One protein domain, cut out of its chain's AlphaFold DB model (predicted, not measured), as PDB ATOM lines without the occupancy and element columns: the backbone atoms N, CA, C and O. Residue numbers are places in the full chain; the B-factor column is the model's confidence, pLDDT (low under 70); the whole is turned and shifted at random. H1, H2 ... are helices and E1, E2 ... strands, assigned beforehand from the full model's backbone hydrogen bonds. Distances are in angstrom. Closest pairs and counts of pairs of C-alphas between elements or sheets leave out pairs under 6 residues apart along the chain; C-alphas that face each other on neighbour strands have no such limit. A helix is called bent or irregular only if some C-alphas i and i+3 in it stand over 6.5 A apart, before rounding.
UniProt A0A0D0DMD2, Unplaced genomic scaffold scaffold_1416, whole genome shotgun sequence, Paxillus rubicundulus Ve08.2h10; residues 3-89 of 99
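This is residues 3 to 89 of the 99 residues of an uncharacterized protein of Paxillus rubicundulus Ve08.2h10 (UniProt A0A0D0DMD2). One long, kinked helix, H1, runs along much of the length of a loose model, with the strand hairpin E1 and E2 beside its residues 39 to 46 and a second, smaller hairpin, E3 and E4, beyond its last residues. From E4 residues 71 to 80 lead back along the length to the short helix H2, near the first residues of H1, while residues 10 to 23 form a long loop between E1 and E2. The printed part has 87 residues, with two named helices and four named strands in the order E1, E2, H1, E3, E4, H2. The class is mixed, helices and strands, and the strands make two separate antiparallel sheets of two, E1 - E2 and E3 - E4. The whole is loose, with a radius of gyration of the C-alphas of 15.3 A, and elongated, spanning 46 by 29 by 20 A.

E1, residues 3 to 9, begins at C-alpha 3 (236.075, 253.937, 129.640) and is 18.5 A long. E2, residues 24 to 32, is 20.9 A long and bends by 70 degrees at residue 27. H1, residues 39 to 55, is 25.0 A long, starts at C-alpha 39 (234.720, 249.926, 142.230) and has a kink of 40 degrees near residue 46. It is irregular: C-alphas 42 and 45 are 7.2 A apart. E3, residues 57 to 61, spans 12.2 A, and E4, residues 66 to 70, spans 11.8 A. H2, residues 81 to 88, is 10.7 A long and ends at C-alpha 88 (241.036, 243.138, 147.421).

E1 and E2 are a hairpin, antiparallel at 158 degrees between their directions, with N 6 and O 28 at 2.8 A and N 25 and O 8 at 2.9 A, both within hydrogen-bond range. The closest C-alphas of E2 and H1 are those of Ile 30 and Phe 42, 6.9 A apart. E1 and H1 are only just apart, their closest C-alphas at 8.5 A. E3 and E4 are a hairpin, antiparallel at 139 degrees, with N 59 and O 68 at 2.9 A and N 70 and O 57 at 2.8 A. The closest C-alphas of H1 and E4, those of Leu 53 and Leu 70, are 6.6 A apart. H1 only just touches H2, with 3 pairs of C-alphas within 8 A, made by residues 39 to 40 of H1 alone; the closest are those of Leu 39 and Lys 86, 7.1 A. These helices run the same way at a steep tilt of 59 degrees. In H2 every O i to N i+4 pair is within hydrogen-bond range, in H1 10 of 13.

The two C-alphas farthest apart are those of His 34 and Glu 64, 46.4 A. The printed part has no cut. The link from E1 to E2, 14 residues, is long. The mean pLDDT of the printed part is 90.6, and residues 32 to 35 are under 70.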
ATOM      1  N   ALA A   3     237.043 254.856 129.058       83.50
ATOM      2  CA  ALA A   3     236.075 253.937 129.640       83.50
ATOM      3  C   ALA A   3     236.774 252.611 129.886       83.50
ATOM      4  O   ALA A   3     237.488 252.125 129.009       83.50
ATOM      5  N   THR A   4     236.581 252.050 131.075       87.19
ATOM      6  CA  THR A   4     237.176 250.764 131.439       87.19
ATOM      7  C   THR A   4     236.088 249.698 131.352       87.19
ATOM      8  O   THR A   4     235.139 249.750 132.138       87.19
ATOM      9  N   PRO A   5     236.169 248.755 130.398       91.00
ATOM     10  CA  PRO A   5     235.180 247.695 130.279       91.00
ATOM     11  C   PRO A   5     235.384 246.629 131.359       91.00
ATOM     12  O   PRO A   5     236.512 246.315 131.742       91.00
ATOM     13  N   ILE A   6     234.282 246.037 131.809       91.88
ATOM     14  CA  ILE A   6     234.275 244.810 132.604       91.88
ATOM     15  C   ILE A   6     234.052 243.664 131.619       91.88
ATOM     16  O   ILE A   6     232.993 243.566 130.995       91.88
ATOM     17  N   LEU A   7     235.079 242.835 131.447       94.88
ATOM     18  CA  LEU A   7     235.099 241.753 130.467       94.88
ATOM     19  C   LEU A   7     235.137 240.401 131.178       94.88
ATOM     20  O   LEU A   7     235.947 240.196 132.082       94.88
ATOM     21  N   LEU A   8     234.299 239.469 130.730       95.50
ATOM     22  CA  LEU A   8     234.365 238.064 131.107       95.50
ATOM     23  C   LEU A   8     235.068 237.264 130.013       95.50
ATOM     24  O   LEU A   8     234.790 237.417 128.822       95.50
ATOM     25  N   GLN A   9     235.955 236.376 130.445       95.88
ATOM     26  CA  GLN A   9     236.632 235.417 129.588       95.88
ATOM     27  C   GLN A   9     236.031 234.028 129.805       95.88
ATOM     28  O   GLN A   9     236.021 233.521 130.926       95.88
ATOM     29  N   ASN A  10     235.547 233.407 128.730       95.75
ATOM     30  CA  ASN A  10     234.958 232.075 128.794       95.75
ATOM     31  C   ASN A  10     236.046 230.987 128.736       95.75
ATOM     32  O   ASN A  10     236.619 230.733 127.675       95.75
ATOM     33  N   TYR A  11     236.288 230.323 129.868       95.56
ATOM     34  CA  TYR A  11     237.264 229.232 129.996       95.56
ATOM     35  C   TYR A  11     236.814 227.901 129.386       95.56
ATOM     36  O   TYR A  11     237.620 226.980 129.283       95.56
ATOM     37  N   ASN A  12     235.565 227.802 128.924       95.12
ATOM     38  CA  ASN A  12     235.091 226.637 128.175       95.12
ATOM     39  C   ASN A  12     235.563 226.668 126.709       95.12
ATOM     40  O   ASN A  12     235.425 225.680 125.990       95.12
ATOM     41  N   LEU A  13     236.115 227.796 126.243       97.06
ATOM     42  CA  LEU A  13     236.692 227.914 124.907       97.06
ATOM     43  C   LEU A  13     238.146 227.412 124.876       97.06
ATOM     44  O   LEU A  13     238.866 227.519 125.867       97.06
ATOM     45  N   PRO A  14     238.645 226.939 123.718       97.38
ATOM     46  CA  PRO A  14     240.048 226.572 123.574       97.38
ATOM     47  C   PRO A  14     241.007 227.724 123.947       97.38
ATOM     48  O   PRO A  14     240.786 228.865 123.514       97.38
ATOM     49  N   PRO A  15     242.149 227.445 124.617       95.94
ATOM     50  CA  PRO A  15     243.107 228.469 125.053       95.94
ATOM     51  C   PRO A  15     243.612 229.389 123.937       95.94
ATOM     52  O   PRO A  15     243.927 230.551 124.171       95.94
ATOM     53  N   ARG A  16     243.654 228.875 122.702       97.25
ATOM     54  CA  ARG A  16     244.091 229.613 121.509       97.25
ATOM     55  C   ARG A  16     243.149 230.744 121.105       97.25
ATOM     56  O   ARG A  16     243.562 231.590 120.327       97.25
ATOM     57  N   ILE A  17     241.891 230.720 121.554       97.56
ATOM     58  CA  ILE A  17     240.869 231.678 121.118       97.56
ATOM     59  C   ILE A  17     240.163 232.395 122.269       97.56
ATOM     60  O   ILE A  17     239.536 233.420 122.022       97.56
ATOM     61  N   GLN A  18     240.247 231.901 123.506       95.56
ATOM     62  CA  GLN A  18     239.511 232.465 124.646       95.56
ATOM     63  C   GLN A  18     239.867 233.932 124.964       95.56
ATOM     64  O   GLN A  18     239.040 234.648 125.512       95.56
ATOM     65  N   THR A  19     241.062 234.402 124.591       95.00
ATOM     66  CA  THR A  19     241.510 235.794 124.799       95.00
ATOM     67  C   THR A  19     241.219 236.716 123.614       95.00
ATOM     68  O   THR A  19     241.496 237.915 123.677       95.00
ATOM     69  N   HIS A  20     240.685 236.190 122.505       96.88
ATOM     70  CA  HIS A  20     240.327 237.019 121.359       96.88
ATOM     71  C   HIS A  20     239.184 237.955 121.735       96.88
ATOM     72  O   HIS A  20     238.173 237.499 122.257       96.88
ATOM     73  N   LEU A  21     239.290 239.235 121.369       95.19
ATOM     74  CA  LEU A  21     238.296 240.258 121.716       95.19
ATOM     75  C   LEU A  21     236.852 239.851 121.372       95.19
ATOM     76  O   LEU A  21     235.948 240.087 122.160       95.19
ATOM     77  N   ARG A  22     236.646 239.179 120.231       96.44
ATOM     78  CA  ARG A  22     235.326 238.689 119.787       96.44
ATOM     79  C   ARG A  22     234.699 237.611 120.686       96.44
ATOM     80  O   ARG A  22     233.516 237.338 120.556       96.44
ATOM     81  N   ASN A  23     235.510 236.954 121.512       96.94
ATOM     82  CA  ASN A  23     235.112 235.868 122.406       96.94
ATOM     83  C   ASN A  23     235.030 236.332 123.872       96.94
ATOM     84  O   ASN A  23     234.725 235.523 124.748       96.94
ATOM     85  N   LEU A  24     235.328 237.607 124.144       96.31
ATOM     86  CA  LEU A  24     235.135 238.217 125.453       96.31
ATOM     87  C   LEU A  24     233.708 238.754 125.551       96.31
ATOM     88  O   LEU A  24     233.187 239.339 124.602       96.31
ATOM     89  N   ILE A  25     233.089 238.580 126.714       95.50
ATOM     90  CA  ILE A  25     231.735 239.065 126.982       95.50
ATOM     91  C   ILE A  25     231.856 240.372 127.764       95.50
ATOM     92  O   ILE A  25     232.415 240.391 128.859       95.50
ATOM     93  N   CYS A  26     231.356 241.473 127.205       94.56
ATOM     94  CA  CYS A  26     231.327 242.760 127.895       94.56
ATOM     95  C   CYS A  26     230.055 242.864 128.738       94.56
ATOM     96  O   CYS A  26     228.963 242.952 128.185       94.56
ATOM     97  N   VAL A  27     230.210 242.880 130.061       94.38
ATOM     98  CA  VAL A  27     229.087 242.890 131.019       94.38
ATOM     99  C   VAL A  27     228.855 244.254 131.664       94.38
ATOM    100  O   VAL A  27     227.840 244.476 132.310       94.38
ATOM    101  N   GLY A  28     229.777 245.200 131.484       91.94
ATOM    102  CA  GLY A  28     229.612 246.540 132.029       91.94
ATOM    103  C   GLY A  28     230.707 247.501 131.598       91.94
ATOM    104  O   GLY A  28     231.745 247.102 131.067       91.94
ATOM    105  N   ILE A  29     230.468 248.789 131.835       90.44
ATOM    106  CA  ILE A  29     231.409 249.868 131.535       90.44
ATOM    107  C   ILE A  29     231.545 250.751 132.770       90.44
ATOM    108  O   ILE A  29     230.559 251.276 133.282       90.44
ATOM    109  N   ILE A  30     232.783 250.955 133.214       88.31
ATOM    110  CA  ILE A  30     233.117 251.917 134.259       88.31
ATOM    111  C   ILE A  30     233.490 253.238 133.565       88.31
ATOM    112  O   ILE A  30     234.490 253.288 132.837       88.31
ATOM    113  N   PRO A  31     232.708 254.316 133.751       85.38
ATOM    114  CA  PRO A  31     232.997 255.607 133.136       85.38
ATOM    115  C   PRO A  31     234.258 256.231 133.752       85.38
ATOM    116  O   PRO A  31     234.415 256.235 134.974       85.38
ATOM    117  N   SER A  32     235.155 256.791 132.928       69.62
ATOM    118  CA  SER A  32     236.366 257.462 133.415       69.62
ATOM    119  C   SER A  32     236.737 258.716 132.597       69.62
ATOM    120  O   SER A  32     236.624 258.807 131.376       69.62
ATOM    121  N   PRO A  33     237.198 259.763 133.278       65.69
ATOM    122  CA  PRO A  33     238.643 259.979 133.203       65.69
ATOM    123  C   PRO A  33     239.321 259.826 134.566       65.69
ATOM    124  O   PRO A  33     240.544 259.789 134.646       65.69
ATOM    125  N   HIS A  34     238.530 259.726 135.638       68.44
ATOM    126  CA  HIS A  34     239.014 259.548 136.998       68.44
ATOM    127  C   HIS A  34     238.757 258.135 137.508       68.44
ATOM    128  O   HIS A  34     237.866 257.422 137.040       68.44
ATOM    129  N   GLN A  35     239.560 257.742 138.490       68.50
ATOM    130  CA  GLN A  35     239.448 256.444 139.129       68.50
ATOM    131  C   GLN A  35     238.117 256.342 139.898       68.50
ATOM    132  O   GLN A  35     237.792 257.269 140.648       68.50
ATOM    133  N   PRO A  36     237.356 255.238 139.773       73.62
ATOM    134  CA  PRO A  36     236.112 255.071 140.515       73.62
ATOM    135  C   PRO A  36     236.376 255.115 142.026       73.62
ATOM    136  O   PRO A  36     237.339 254.510 142.522       73.62
ATOM    137  N   LYS A  37     235.520 255.856 142.746       74.38
ATOM    138  CA  LYS A  37     235.538 255.936 144.217       74.38
ATOM    139  C   LYS A  37     235.159 254.598 144.840       74.38
ATOM    140  O   LYS A  37     235.830 254.150 145.760       74.38
ATOM    141  N   ASP A  38     234.128 253.965 144.290       80.75
ATOM    142  CA  ASP A  38     233.675 252.642 144.694       80.75
ATOM    143  C   ASP A  38     233.598 251.724 143.475       80.75
ATOM    144  O   ASP A  38     232.628 251.733 142.719       80.75
ATOM    145  N   LEU A  39     234.655 250.940 143.279       81.69
ATOM    146  CA  LEU A  39     234.720 249.926 142.230       81.69
ATOM    147  C   LEU A  39     233.726 248.777 142.477       81.69
ATOM    148  O   LEU A  39     233.251 248.168 141.522       81.69
ATOM    149  N   GLY A  40     233.395 248.498 143.743       83.19
ATOM    150  CA  GLY A  40     232.468 247.436 144.128       83.19
ATOM    151  C   GLY A  40     231.048 247.702 143.639       83.19
ATOM    152  O   GLY A  40     230.394 246.777 143.168       83.19
ATOM    153  N   SER A  41     230.612 248.966 143.650       88.00
ATOM    154  CA  SER A  41     229.286 249.360 143.149       88.00
ATOM    155  C   SER A  41     229.033 248.936 141.695       88.00
ATOM    156  O   SER A  41     227.938 248.490 141.367       88.00
ATOM    157  N   PHE A  42     230.061 248.989 140.842       88.62
ATOM    158  CA  PHE A  42     229.972 248.570 139.439       88.62
ATOM    159  C   PHE A  42     229.957 247.049 139.257       88.62
ATOM    160  O   PHE A  42     229.514 246.568 138.219       88.62
ATOM    161  N   LEU A  43     230.458 246.293 140.238       89.25
ATOM    162  CA  LEU A  43     230.470 244.833 140.200       89.25
ATOM    163  C   LEU A  43     229.266 244.191 140.886       89.25
ATOM    164  O   LEU A  43     229.044 243.005 140.662       89.25
ATOM    165  N   SER A  44     228.517 244.925 141.713       92.25
ATOM    166  CA  SER A  44     227.394 244.357 142.471       92.25
ATOM    167  C   SER A  44     226.392 243.614 141.580       92.25
ATOM    168  O   SER A  44     226.142 242.450 141.877       92.25
ATOM    169  N   PRO A  45     225.911 244.185 140.454       93.12
ATOM    170  CA  PRO A  45     224.940 243.488 139.606       93.12
ATOM    171  C   PRO A  45     225.496 242.173 139.044       93.12
ATOM    172  O   PRO A  45     224.845 241.137 139.099       93.12
ATOM    173  N   LEU A  46     226.754 242.196 138.590       93.31
ATOM    174  CA  LEU A  46     227.438 241.003 138.094       93.31
ATOM    175  C   LEU A  46     227.596 239.939 139.189       93.31
ATOM    176  O   LEU A  46     227.519 238.747 138.907       93.31
ATOM    177  N   ASN A  47     227.858 240.352 140.429       92.62
ATOM    178  CA  ASN A  47     228.014 239.435 141.553       92.62
ATOM    179  C   ASN A  47     226.692 238.748 141.922       92.62
ATOM    180  O   ASN A  47     226.701 237.558 142.239       92.62
ATOM    181  N   ASP A  48     225.582 239.478 141.857       94.69
ATOM    182  CA  ASP A  48     224.247 238.941 142.121       94.69
ATOM    183  C   ASP A  48     223.874 237.899 141.051       94.69
ATOM    184  O   ASP A  48     223.591 236.749 141.388       94.69
ATOM    185  N   GLU A  49     224.046 238.229 139.765       94.44
ATOM    186  CA  GLU A  49     223.830 237.290 138.650       94.44
ATOM    187  C   GLU A  49     224.747 236.054 138.729       94.44
ATOM    188  O   GLU A  49     224.308 234.921 138.533       94.44
ATOM    189  N   CYS A  50     226.031 236.236 139.060       94.38
ATOM    190  CA  CYS A  50     226.959 235.113 139.238       94.38
ATOM    191  C   CYS A  50     226.563 234.213 140.415       94.38
ATOM    192  O   CYS A  50     226.853 233.018 140.391       94.38
ATOM    193  N   THR A  51     225.924 234.768 141.446       95.25
ATOM    194  CA  THR A  51     225.438 233.993 142.590       95.25
ATOM    195  C   THR A  51     224.268 233.108 142.170       95.25
ATOM    196  O   THR A  51     224.263 231.920 142.487       95.25
ATOM    197  N   GLU A  52     223.322 233.641 141.397       95.88
ATOM    198  CA  GLU A  52     222.215 232.860 140.828       95.88
ATOM    199  C   GLU A  52     222.730 231.756 139.894       95.88
ATOM    200  O   GLU A  52     222.355 230.590 140.031       95.88
ATOM    201  N   LEU A  53     223.681 232.082 139.014       96.12
ATOM    202  CA  LEU A  53     224.338 231.105 138.143       96.12
ATOM    203  C   LEU A  53     225.123 230.043 138.923       96.12
ATOM    204  O   LEU A  53     225.235 228.914 138.459       96.12
ATOM    205  N   ALA A  54     225.660 230.348 140.106       96.00
ATOM    206  CA  ALA A  54     226.334 229.344 140.925       96.00
ATOM    207  C   ALA A  54     225.349 228.291 141.466       96.00
ATOM    208  O   ALA A  54     225.689 227.102 141.494       96.00
ATOM    209  N   TYR A  55     224.132 228.708 141.843       95.75
ATOM    210  CA  TYR A  55     223.046 227.808 142.257       95.75
ATOM    211  C   TYR A  55     222.428 227.029 141.092       95.75
ATOM    212  O   TYR A  55     221.885 225.947 141.314       95.75
ATOM    213  N   GLY A  56     222.573 227.540 139.872       95.69
ATOM    214  CA  GLY A  56     222.042 226.946 138.655       95.69
ATOM    215  C   GLY A  56     220.765 227.652 138.225       95.69
ATOM    216  O   GLY A  56     219.786 227.693 138.968       95.69
ATOM    217  N   MET A  57     220.775 228.190 137.008       95.94
ATOM    218  CA  MET A  57     219.616 228.849 136.412       95.94
ATOM    219  C   MET A  57     219.085 228.051 135.231       95.94
ATOM    220  O   MET A  57     219.846 227.652 134.347       95.94
ATOM    221  N   GLU A  58     217.772 227.835 135.194       96.94
ATOM    222  CA  GLU A  58     217.125 227.161 134.072       96.94
ATOM    223  C   GLU A  58     217.305 227.990 132.794       96.94
ATOM    224  O   GLU A  58     216.882 229.142 132.703       96.94
ATOM    225  N   THR A  59     217.987 227.406 131.813       96.69
ATOM    226  CA  THR A  59     218.354 228.053 130.555       96.69
ATOM    227  C   THR A  59     217.938 227.162 129.394       96.69
ATOM    228  O   THR A  59     218.037 225.938 129.464       96.69
ATOM    229  N   PHE A  60     217.463 227.774 128.312       97.38
ATOM    230  CA  PHE A  60     217.063 227.052 127.111       97.38
ATOM    231  C   PHE A  60     218.240 226.884 126.146       97.38
ATOM    232  O   PHE A  60     218.825 227.875 125.703       97.38
ATOM    233  N   ASP A  61     218.567 225.642 125.791       96.00
ATOM    234  CA  ASP A  61     219.509 225.335 124.716       96.00
ATOM    235  C   ASP A  61     218.776 225.320 123.372       96.00
ATOM    236  O   ASP A  61     217.938 224.459 123.100       96.00
ATOM    237  N   THR A  62     219.121 226.259 122.494       96.25
ATOM    238  CA  THR A  62     218.542 226.348 121.150       96.25
ATOM    239  C   THR A  62     218.984 225.226 120.210       96.25
ATOM    240  O   THR A  62     218.332 225.007 119.192       96.25
ATOM    241  N   THR A  63     220.089 224.544 120.503       96.12
ATOM    242  CA  THR A  63     220.636 223.467 119.665       96.12
ATOM    243  C   THR A  63     219.869 222.176 119.906       96.12
ATOM    244  O   THR A  63     219.322 221.597 118.972       96.12
ATOM    245  N   GLU A  64     219.774 221.780 121.173       96.00
ATOM    246  CA  GLU A  64     219.109 220.549 121.606       96.00
ATOM    247  C   GLU A  64     217.607 220.751 121.880       96.00
ATOM    248  O   GLU A  64     216.874 219.781 122.049       96.00
ATOM    249  N   GLN A  65     217.127 222.003 121.889       97.12
ATOM    250  CA  GLN A  65     215.732 222.379 122.161       97.12
ATOM    251  C   GLN A  65     215.234 221.892 123.535       97.12
ATOM    252  O   GLN A  65     214.075 221.506 123.694       97.12
ATOM    253  N   VAL A  66     216.108 221.920 124.545       97.75
ATOM    254  CA  VAL A  66     215.805 221.478 125.914       97.75
ATOM    255  C   VAL A  66     216.169 222.545 126.940       97.75
ATOM    256  O   VAL A  66     217.064 223.363 126.728       97.75
ATOM    257  N   LEU A  67     215.470 222.524 128.074       97.75
ATOM    258  CA  LEU A  67     215.860 223.290 129.255       97.75
ATOM    259  C   LEU A  67     216.937 222.520 130.019       97.75
ATOM    260  O   LEU A  67     216.834 221.306 130.204       97.75
ATOM    261  N   PHE A  68     217.961 223.230 130.477       96.69
ATOM    262  CA  PHE A  68     219.020 222.676 131.309       96.69
ATOM    263  C   PHE A  68     219.421 223.671 132.409       96.69
ATOM    264  O   PHE A  68     219.294 224.884 132.221       96.69
ATOM    265  N   PRO A  69     219.912 223.194 133.566       97.00
ATOM    266  CA  PRO A  69     220.459 224.070 134.592       97.00
ATOM    267  C   PRO A  69     221.849 224.560 134.164       97.00
ATOM    268  O   PRO A  69     222.815 223.793 134.124       97.00
ATOM    269  N   LEU A  70     221.961 225.846 133.837       96.19
ATOM    270  CA  LEU A  70     223.236 226.484 133.540       96.19
ATOM    271  C   LEU A  70     223.923 226.888 134.842       96.19
ATOM    272  O   LEU A  70     223.394 227.695 135.606       96.19
ATOM    273  N   HIS A  71     225.134 226.370 135.036       96.75
ATOM    274  CA  HIS A  71     226.026 226.800 136.104       96.75
ATOM    275  C   HIS A  71     227.216 227.579 135.547       96.75
ATOM    276  O   HIS A  71     227.814 227.184 134.543       96.75
ATOM    277  N   ALA A  72     227.600 228.658 136.228       95.44
ATOM    278  CA  ALA A  72     228.808 229.413 135.913       95.44
ATOM    279  C   ALA A  72     229.549 229.824 137.187       95.44
ATOM    280  O   ALA A  72     228.940 230.137 138.207       95.44
ATOM    281  N   TYR A  73     230.881 229.842 137.109       95.12
ATOM    282  CA  TYR A  73     231.751 230.155 138.240       95.12
ATOM    283  C   TYR A  73     232.862 231.112 137.815       95.12
ATOM    284  O   TYR A  73     233.529 230.909 136.798       95.12
ATOM    285  N   ILE A  74     233.100 232.142 138.626       92.00
ATOM    286  CA  ILE A  74     234.236 233.048 138.446       92.00
ATOM    287  C   ILE A  74     235.493 232.379 139.007       92.00
ATOM    288  O   ILE A  74     235.616 232.199 140.215       92.00
ATOM    289  N   ILE A  75     236.436 232.028 138.128       91.94
ATOM    290  CA  ILE A  75     237.678 231.337 138.515       91.94
ATOM    291  C   ILE A  75     238.714 232.333 139.052       91.94
ATOM    292  O   ILE A  75     239.308 232.120 140.106       91.94
ATOM    293  N   PHE A  76     238.939 233.441 138.342       89.06
ATOM    294  CA  PHE A  76     239.867 234.486 138.768       89.06
ATOM    295  C   PHE A  76     239.499 235.852 138.197       89.06
ATOM    296  O   PHE A  76     238.808 235.967 137.187       89.06
ATOM    297  N   LYS A  77     239.998 236.896 138.863       87.94
ATOM    298  CA  LYS A  77     239.860 238.293 138.449       87.94
ATOM    299  C   LYS A  77     241.197 238.766 137.886       87.94
ATOM    300  O   LYS A  77     242.202 238.728 138.589       87.94
ATOM    301  N   LEU A  78     241.200 239.198 136.628       89.62
ATOM    302  CA  LEU A  78     242.367 239.795 135.981       89.62
ATOM    303  C   LEU A  78     242.214 241.312 135.966       89.62
ATOM    304  O   LEU A  78     241.186 241.840 135.545       89.62
ATOM    305  N   SER A  79     243.241 242.016 136.419       86.81
ATOM    306  CA  SER A  79     243.306 243.467 136.316       86.81
ATOM    307  C   SER A  79     244.745 243.937 136.435       86.81
ATOM    308  O   SER A  79     245.643 243.136 136.707       86.81
ATOM    309  N   ASP A  80     244.963 245.233 136.233       86.50
ATOM    310  CA  ASP A  80     246.234 245.815 136.619       86.50
ATOM    311  C   ASP A  80     246.393 245.810 138.148       86.50
ATOM    312  O   ASP A  80     245.456 245.617 138.928       86.50
ATOM    313  N   ILE A  81     247.637 246.000 138.549       84.00
ATOM    314  CA  ILE A  81     248.118 246.057 139.926       84.00
ATOM    315  C   ILE A  81     247.229 247.020 140.751       84.00
ATOM    316  O   ILE A  81     246.614 246.614 141.739       84.00
ATOM    317  N   ILE A  82     246.991 248.245 140.261       81.38
ATOM    318  CA  ILE A  82     246.160 249.283 140.912       81.38
ATOM    319  C   ILE A  82     244.701 248.846 141.122       81.38
ATOM    320  O   ILE A  82     244.114 249.109 142.176       81.38
ATOM    321  N   ALA A  83     244.081 248.209 140.135       81.25
ATOM    322  CA  ALA A  83     242.706 247.748 140.232       81.25
ATOM    323  C   ALA A  83     242.573 246.528 141.152       81.25
ATOM    324  O   ALA A  83     241.613 246.468 141.923       81.25
ATOM    325  N   ILE A  84     243.535 245.596 141.137       83.44
ATOM    326  CA  ILE A  84     243.562 244.447 142.057       83.44
ATOM    327  C   ILE A  84     243.586 244.922 143.511       83.44
ATOM    328  O   ILE A  84     242.833 244.395 144.329       83.44
ATOM    329  N   GLU A  85     244.364 245.952 143.839       82.81
ATOM    330  CA  GLU A  85     244.387 246.485 145.206       82.81
ATOM    331  C   GLU A  85     243.032 246.961 145.689       82.81
ATOM    332  O   GLU A  85     242.602 246.651 146.801       82.81
ATOM    333  N   LYS A  86     242.335 247.692 144.821       79.94
ATOM    334  CA  LYS A  86     240.990 248.176 145.111       79.94
ATOM    335  C   LYS A  86     239.997 247.034 145.242       79.94
ATOM    336  O   LYS A  86     239.146 247.084 146.127       79.94
ATOM    337  N   PHE A  87     240.111 246.012 144.395       79.12
ATOM    338  CA  PHE A  87     239.266 244.825 144.478       79.12
ATOM    339  C   PHE A  87     239.454 244.069 145.787       79.12
ATOM    340  O   PHE A  87     238.469 243.666 146.400       79.12
ATOM    341  N   LEU A  88     240.702 243.882 146.211       82.25
ATOM    342  CA  LEU A  88     241.036 243.138 147.421       82.25
ATOM    343  C   LEU A  88     240.936 243.990 148.693       82.25
ATOM    344  O   LEU A  88     241.032 243.446 149.788       82.25
ATOM    345  N   ARG A  89     240.731 245.309 148.559       77.38
ATOM    346  CA  ARG A  89     240.763 246.286 149.661       77.38
ATOM    347  C   ARG A  89     242.060 246.211 150.478       77.38
ATOM    348  O   ARG A  89     242.048 246.435 151.686       77.38
TER     349      ARG A  89